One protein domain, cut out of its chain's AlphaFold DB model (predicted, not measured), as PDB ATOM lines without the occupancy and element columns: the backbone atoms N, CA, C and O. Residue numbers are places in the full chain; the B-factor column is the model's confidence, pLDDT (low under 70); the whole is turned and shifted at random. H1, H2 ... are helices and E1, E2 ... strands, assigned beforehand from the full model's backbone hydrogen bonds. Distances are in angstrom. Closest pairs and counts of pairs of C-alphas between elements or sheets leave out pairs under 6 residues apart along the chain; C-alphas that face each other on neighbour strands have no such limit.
ATOM      1  N   HIS A 190     -12.608  25.950  93.099       52.03
ATOM      2  CA  HIS A 190     -13.888  25.380  92.720       52.03
ATOM      3  C   HIS A 190     -14.896  26.519  92.606       52.03
ATOM      4  O   HIS A 190     -15.301  27.134  93.592       52.03
ATOM      5  N   THR A 191     -15.302  26.805  91.372       62.78
ATOM      6  CA  THR A 191     -16.324  27.812  91.097       62.78
ATOM      7  C   THR A 191     -17.678  27.135  90.944       62.78
ATOM      8  O   THR A 191     -17.930  26.442  89.954       62.78
ATOM      9  N   VAL A 192     -18.583  27.356  91.900       71.19
ATOM     10  CA  VAL A 192     -19.962  26.856  91.832       71.19
ATOM     11  C   VAL A 192     -20.903  28.003  91.470       71.19
ATOM     12  O   VAL A 192     -20.847  29.095  92.036       71.19
ATOM     13  N   ARG A 193     -21.796  27.769  90.499       65.06
ATOM     14  CA  ARG A 193     -22.872  28.719  90.179       65.06
ATOM     15  C   ARG A 193     -23.978  28.617  91.224       65.06
ATOM     16  O   ARG A 193     -24.678  27.610  91.291       65.06
ATOM     17  N   GLY A 194     -24.174  29.684  91.990       72.06
ATOM     18  CA  GLY A 194     -25.322  29.847  92.873       72.06
ATOM     19  C   GLY A 194     -26.635  30.051  92.104       72.06
ATOM     20  O   GLY A 194     -26.650  30.438  90.932       72.06
ATOM     21  N   ARG A 195     -27.767  29.841  92.792       61.53
ATOM     22  CA  ARG A 195     -29.141  29.857  92.234       61.53
ATOM     23  C   ARG A 195     -29.587  31.169  91.560       61.53
ATOM     24  O   ARG A 195     -30.644  31.182  90.941       61.53
ATOM     25  N   ARG A 196     -28.814  32.257  91.642       74.94
ATOM     26  CA  ARG A 196     -29.125  33.562  91.017       74.94
ATOM     27  C   ARG A 196     -28.033  34.081  90.074       74.94
ATOM     28  O   ARG A 196     -27.947  35.276  89.833       74.94
ATOM     29  N   GLY A 197     -27.170  33.203  89.560       75.12
ATOM     30  CA  GLY A 197     -26.081  33.608  88.661       75.12
ATOM     31  C   GLY A 197     -24.856  34.203  89.365       75.12
ATOM     32  O   GLY A 197     -23.886  34.537  88.692       75.12
ATOM     33  N   ALA A 198     -24.862  34.273  90.699       55.16
ATOM     34  CA  ALA A 198     -23.665  34.547  91.484       55.16
ATOM     35  C   ALA A 198     -22.684  33.370  91.360       55.16
ATOM     36  O   ALA A 198     -23.070  32.213  91.540       55.16
ATOM     37  N   LEU A 199     -21.428  33.661  91.028       62.78
ATOM     38  CA  LEU A 199     -20.334  32.693  91.078       62.78
ATOM     39  C   LEU A 199     -19.750  32.754  92.486       62.78
ATOM     40  O   LEU A 199     -19.291  33.811  92.909       62.78
ATOM     41  N   ILE A 200     -19.813  31.641  93.209       63.81
ATOM     42  CA  ILE A 200     -19.124  31.500  94.487       63.81
ATOM     43  C   ILE A 200     -17.845  30.729  94.179       63.81
ATOM     44  O   ILE A 200     -17.908  29.578  93.738       63.81
ATOM     45  N   THR A 201     -16.708  31.394  94.344       54.84
ATOM     46  CA  THR A 201     -15.387  30.784  94.209       54.84
ATOM     47  C   THR A 201     -14.850  30.540  95.607       54.84
ATOM     48  O   THR A 201     -14.743  31.479  96.392       54.84
ATOM     49  N   PHE A 202     -14.522  29.292  95.921       59.56
ATOM     50  CA  PHE A 202     -13.806  28.943  97.143       59.56
ATOM     51  C   PHE A 202     -12.475  28.293  96.778       59.56
ATOM     52  O   PHE A 202     -12.383  27.477  95.856       59.56
ATOM     53  N   ALA A 203     -11.442  28.704  97.505       51.62
ATOM     54  CA  ALA A 203     -10.137  28.074  97.517       51.62
ATOM     55  C   ALA A 203     -10.216  26.882  98.476       51.62
ATOM     56  O   ALA A 203     -10.254  27.076  99.689       51.62
ATOM     57  N   GLU A 204     -10.296  25.656  97.959       47.19
ATOM     58  CA  GLU A 204     -10.187  24.482  98.827       47.19
ATOM     59  C   GLU A 204      -8.714  24.279  99.199       47.19
ATOM     60  O   GLU A 204      -7.884  23.912  98.364       47.19
ATOM     61  N   THR A 205      -8.385  24.504 100.471       50.50
ATOM     62  CA  THR A 205      -7.267  23.803 101.099       50.50
ATOM     63  C   THR A 205      -7.582  22.310 101.045       50.50
ATOM     64  O   THR A 205      -8.710  21.892 101.312       50.50
ATOM     65  N   SER A 206      -6.613  21.496 100.619       55.59
ATOM     66  CA  SER A 206      -6.775  20.041 100.575       55.59
ATOM     67  C   SER A 206      -7.255  19.555 101.941       55.59
ATOM     68  O   SER A 206      -6.535  19.703 102.925       55.59
ATOM     69  N   ARG A 207      -8.465  18.991 102.012       63.06
ATOM     70  CA  ARG A 207      -8.941  18.334 103.230       63.06
ATOM     71  C   ARG A 207      -8.068  17.104 103.454       63.06
ATOM     72  O   ARG A 207      -8.179  16.143 102.696       63.06
ATOM     73  N   MET A 208      -7.181  17.152 104.444       78.31
ATOM     74  CA  MET A 208      -6.584  15.933 104.984       78.31
ATOM     75  C   MET A 208      -7.681  15.217 105.764       78.31
ATOM     76  O   MET A 208      -8.332  15.813 106.621       78.31
ATOM     77  N   ASP A 209      -7.950  13.967 105.410       90.19
ATOM     78  CA  ASP A 209      -8.819  13.122 106.214       90.19
ATOM     79  C   ASP A 209      -8.106  12.742 107.519       90.19
ATOM     80  O   ASP A 209      -6.882  12.844 107.634       90.19
ATOM     81  N   ARG A 210      -8.878  12.304 108.518       93.81
ATOM     82  CA  ARG A 210      -8.365  11.965 109.854       93.81
ATOM     83  C   ARG A 210      -7.159  11.023 109.794       93.81
ATOM     84  O   ARG A 210      -6.185  11.241 110.502       93.81
ATOM     85  N   GLN A 211      -7.189  10.033 108.901       94.06
ATOM     86  CA  GLN A 211      -6.081   9.091 108.718       94.06
ATOM     87  C   GLN A 211      -4.822   9.762 108.156       94.06
ATOM     88  O   GLN A 211      -3.728   9.490 108.642       94.06
ATOM     89  N   SER A 212      -4.953  10.693 107.205       90.06
ATOM     90  CA  SER A 212      -3.809  11.473 106.717       90.06
ATOM     91  C   SER A 212      -3.224  12.393 107.794       90.06
ATOM     92  O   SER A 212      -2.008  12.565 107.835       90.06
ATOM     93  N   MET A 213      -4.057  12.972 108.671       94.25
ATOM     94  CA  MET A 213      -3.577  13.789 109.797       94.25
ATOM     95  C   MET A 213      -2.798  12.942 110.809       94.25
ATOM     96  O   MET A 213      -1.686  13.305 111.180       94.25
ATOM     97  N   ILE A 214      -3.335  11.778 111.183       95.75
ATOM     98  CA  ILE A 214      -2.664  10.821 112.076       95.75
ATOM     99  C   ILE A 214      -1.330  10.360 111.477       95.75
ATOM    100  O   ILE A 214      -0.316  10.381 112.168       95.75
ATOM    101  N   ALA A 215      -1.307  10.008 110.188       93.25
ATOM    102  CA  ALA A 215      -0.091   9.564 109.511       93.25
ATOM    103  C   ALA A 215       0.992  10.655 109.461       93.25
ATOM    104  O   ALA A 215       2.168  10.354 109.651       93.25
ATOM    105  N   ALA A 216       0.607  11.917 109.239       90.94
ATOM    106  CA  ALA A 216       1.540  13.042 109.262       90.94
ATOM    107  C   ALA A 216       2.133  13.263 110.663       90.94
ATOM    108  O   ALA A 216       3.343  13.421 110.796       90.94
ATOM    109  N   ILE A 217       1.303  13.191 111.709       94.81
ATOM    110  CA  ILE A 217       1.759  13.321 113.101       94.81
ATOM    111  C   ILE A 217       2.703  12.178 113.481       94.81
ATOM    112  O   ILE A 217       3.736  12.420 114.091       94.81
ATOM    113  N   GLN A 218       2.383  10.935 113.117       95.25
ATOM    114  CA  GLN A 218       3.230   9.780 113.434       95.25
ATOM    115  C   GLN A 218       4.570   9.793 112.702       95.25
ATOM    116  O   GLN A 218       5.550   9.276 113.234       95.25
ATOM    117  N   ALA A 219       4.615  10.365 111.496       92.69
ATOM    118  CA  ALA A 219       5.853  10.507 110.741       92.69
ATOM    119  C   ALA A 219       6.848  11.443 111.448       92.69
ATOM    120  O   ALA A 219       8.029  11.111 111.529       92.69
ATOM    121  N   ASP A 220       6.363  12.557 111.999       93.31
ATOM    122  CA  ASP A 220       7.203  13.558 112.672       93.31
ATOM    123  C   ASP A 220       7.375  13.290 114.179       93.31
ATOM    124  O   ASP A 220       8.365  13.704 114.780       93.31
ATOM    125  N   MET A 221       6.439  12.572 114.807       93.06
ATOM    126  CA  MET A 221       6.441  12.251 116.238       93.06
ATOM    127  C   MET A 221       6.239  10.742 116.477       93.06
ATOM    128  O   MET A 221       5.189  10.327 116.984       93.06
ATOM    129  N   PRO A 222       7.244   9.890 116.191       92.44
ATOM    130  CA  PRO A 222       7.115   8.428 116.276       92.44
ATOM    131  C   PRO A 222       6.844   7.885 117.693       92.44
ATOM    132  O   PRO A 222       6.540   6.707 117.854       92.44
ATOM    133  N   GLY A 223       6.944   8.724 118.732       92.00
ATOM    134  CA  GLY A 223       6.664   8.358 120.125       92.00
ATOM    135  C   GLY A 223       5.191   8.441 120.545       92.00
ATOM    136  O   GLY A 223       4.853   7.967 121.630       92.00
ATOM    137  N   ILE A 224       4.302   9.028 119.732       95.06
ATOM    138  CA  ILE A 224       2.878   9.137 120.086       95.06
ATOM    139  C   ILE A 224       2.136   7.857 119.684       95.06
ATOM    140  O   ILE A 224       2.126   7.452 118.523       95.06
ATOM    141  N   SER A 225       1.465   7.227 120.653       96.06
ATOM    142  CA  SER A 225       0.710   5.995 120.410       96.06
ATOM    143  C   SER A 225      -0.523   6.228 119.524       96.06
ATOM    144  O   SER A 225      -1.216   7.240 119.655       96.06
ATOM    145  N   GLN A 226      -0.854   5.247 118.674       95.19
ATOM    146  CA  GLN A 226      -2.059   5.267 117.830       95.19
ATOM    147  C   GLN A 226      -3.335   5.511 118.653       95.19
ATOM    148  O   GLN A 226      -4.171   6.317 118.263       95.19
ATOM    149  N   SER A 227      -3.451   4.891 119.831       95.50
ATOM    150  CA  SER A 227      -4.595   5.079 120.730       95.50
ATOM    151  C   SER A 227      -4.736   6.510 121.248       95.50
ATOM    152  O   SER A 227      -5.855   6.972 121.457       95.50
ATOM    153  N   THR A 228      -3.622   7.225 121.445       96.06
ATOM    154  CA  THR A 228      -3.645   8.640 121.843       96.06
ATOM    155  C   THR A 228      -4.191   9.500 120.706       96.06
ATOM    156  O   THR A 228      -5.063  10.329 120.941       96.06
ATOM    157  N   LEU A 229      -3.740   9.260 119.472       96.12
ATOM    158  CA  LEU A 229      -4.199   9.998 118.289       96.12
ATOM    159  C   LEU A 229      -5.659   9.685 117.941       96.12
ATOM    160  O   LEU A 229      -6.426  10.585 117.604       96.12
ATOM    161  N   ASP A 230      -6.076   8.429 118.098       95.75
ATOM    162  CA  ASP A 230      -7.459   8.008 117.877       95.75
ATOM    163  C   ASP A 230      -8.432   8.608 118.902       95.75
ATOM    164  O   ASP A 230      -9.607   8.782 118.579       95.75
ATOM    165  N   ALA A 231      -7.958   8.971 120.098       95.81
ATOM    166  CA  ALA A 231      -8.761   9.624 121.131       95.81
ATOM    167  C   ALA A 231      -8.894  11.150 120.945       95.81
ATOM    168  O   ALA A 231      -9.786  11.758 121.537       95.81
ATOM    169  N   MET A 232      -8.040  11.782 120.130       97.00
ATOM    170  CA  MET A 232      -8.090  13.228 119.880       97.00
ATOM    171  C   MET A 232      -9.251  13.598 118.951       97.00
ATOM    172  O   MET A 232      -9.605  12.855 118.031       97.00
ATOM    173  N   THR A 233      -9.855  14.769 119.147       97.06
ATOM    174  CA  THR A 233     -10.846  15.295 118.196       97.06
ATOM    175  C   THR A 233     -10.172  15.664 116.872       97.06
ATOM    176  O   THR A 233      -8.965  15.901 116.824       97.06
ATOM    177  N   ASP A 234     -10.939  15.717 115.779       92.44
ATOM    178  CA  ASP A 234     -10.402  16.129 114.470       92.44
ATOM    179  C   ASP A 234      -9.790  17.541 114.515       92.44
ATOM    180  O   ASP A 234      -8.801  17.805 113.838       92.44
ATOM    181  N   GLU A 235     -10.343  18.429 115.343       89.12
ATOM    182  CA  GLU A 235      -9.835  19.788 115.565       89.12
ATOM    183  C   GLU A 235      -8.464  19.771 116.254       89.12
ATOM    184  O   GLU A 235      -7.533  20.417 115.778       89.12
ATOM    185  N   ALA A 236      -8.304  18.958 117.304       94.12
ATOM    186  CA  ALA A 236      -7.030  18.813 118.004       94.12
ATOM    187  C   ALA A 236      -5.954  18.159 117.118       94.12
ATOM    188  O   ALA A 236      -4.793  18.558 117.166       94.12
ATOM    189  N   LEU A 237      -6.335  17.192 116.274       95.44
ATOM    190  CA  LEU A 237      -5.435  16.624 115.265       95.44
ATOM    191  C   LEU A 237      -5.031  17.673 114.220       95.44
ATOM    192  O   LEU A 237      -3.858  17.753 113.863       95.44
ATOM    193  N   ALA A 238      -5.971  18.498 113.751       90.56
ATOM    194  CA  ALA A 238      -5.688  19.551 112.780       90.56
ATOM    195  C   ALA A 238      -4.745  20.624 113.345       90.56
ATOM    196  O   ALA A 238      -3.849  21.079 112.634       90.56
ATOM    197  N   ASP A 239      -4.916  21.014 114.607       89.88
ATOM    198  CA  ASP A 239      -4.028  21.974 115.264       89.88
ATOM    199  C   ASP A 239      -2.642  21.385 115.541       89.88
ATOM    200  O   ASP A 239      -1.641  22.071 115.342       89.88
ATOM    201  N   LEU A 240      -2.554  20.097 115.888       93.44
ATOM    202  CA  LEU A 240      -1.265  19.420 116.029       93.44
ATOM    203  C   LEU A 240      -0.514  19.363 114.689       93.44
ATOM    204  O   LEU A 240       0.663  19.701 114.640       93.44
ATOM    205  N   VAL A 241      -1.204  19.028 113.589       92.00
ATOM    206  CA  VAL A 241      -0.625  19.016 112.231       92.00
ATOM    207  C   VAL A 241      -0.124  20.401 111.803       92.00
ATOM    208  O   VAL A 241       0.920  20.488 111.163       92.00
ATOM    209  N   LYS A 242      -0.825  21.490 112.151       86.88
ATOM    210  CA  LYS A 242      -0.375  22.864 111.841       86.88
ATOM    211  C   LYS A 242       0.938  23.232 112.535       86.88
ATOM    212  O   LYS A 242       1.678  24.052 111.999       86.88
ATOM    213  N   ASN A 243       1.196  22.641 113.698       87.00
ATOM    214  CA  ASN A 243       2.355  22.933 114.537       87.00
ATOM    215  C   ASN A 243       3.510  21.940 114.339       87.00
ATOM    216  O   ASN A 243       4.523  22.046 115.030       87.00
ATOM    217  N   LEU A 244       3.384  20.980 113.414       88.38
ATOM    218  CA  LEU A 244       4.484  20.080 113.083       88.38
ATOM    219  C   LEU A 244       5.652  20.874 112.468       88.38
ATOM    220  O   LEU A 244       5.430  21.744 111.614       88.38
TER     221      LEU A 244
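What this domain is: This is residues 190 to 244 of the 560 residues of an uncharacterized protein of Gemmata obscuriglobus (UniProt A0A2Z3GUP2). A two-stranded hairpin arm, E1 and E2, reaches away from a small head of three helices, where H1 and H3 pack together and H2 is close by. The arm makes the length of this extended whole, with spans of 52 by 18 by 15 A and a radius of gyration of the C-alphas of 16.3 A. The printed part has 55 residues, in order E1, E2, H1, H2, H3; the sheet is antiparallel, the class mixed.

Where its parts are: Find C-alpha 190 at (-13.888, 25.380, 92.720); E1 runs to residue 193, 9.9 A. E2 is residues 199 to 204, 15.2 A; H1, 210 to 220, 15.9 A; H2, 226 to 231, 8.6 A. H3, 234 to 242, 12.4 A, ends at C-alpha (-0.375, 22.864, 111.841).

How they stand to each other: In the hairpin E1 and E2, find N 192 and O 200 3.0 A apart. E1 is apart from H1, H2 and H3. H1 touches H3, closest C-alphas Ile 217 and Val 241, 6.2 A; their 36 degree tilt is only just steep. H1, H2 and H3 have every O i to N i+4 pair within hydrogen-bond range.

The domain as a whole: The printed part has no cut, and its four links are tight. Confidence is under 70 at residues 190 to 191, 193, 195 and 198 to 207.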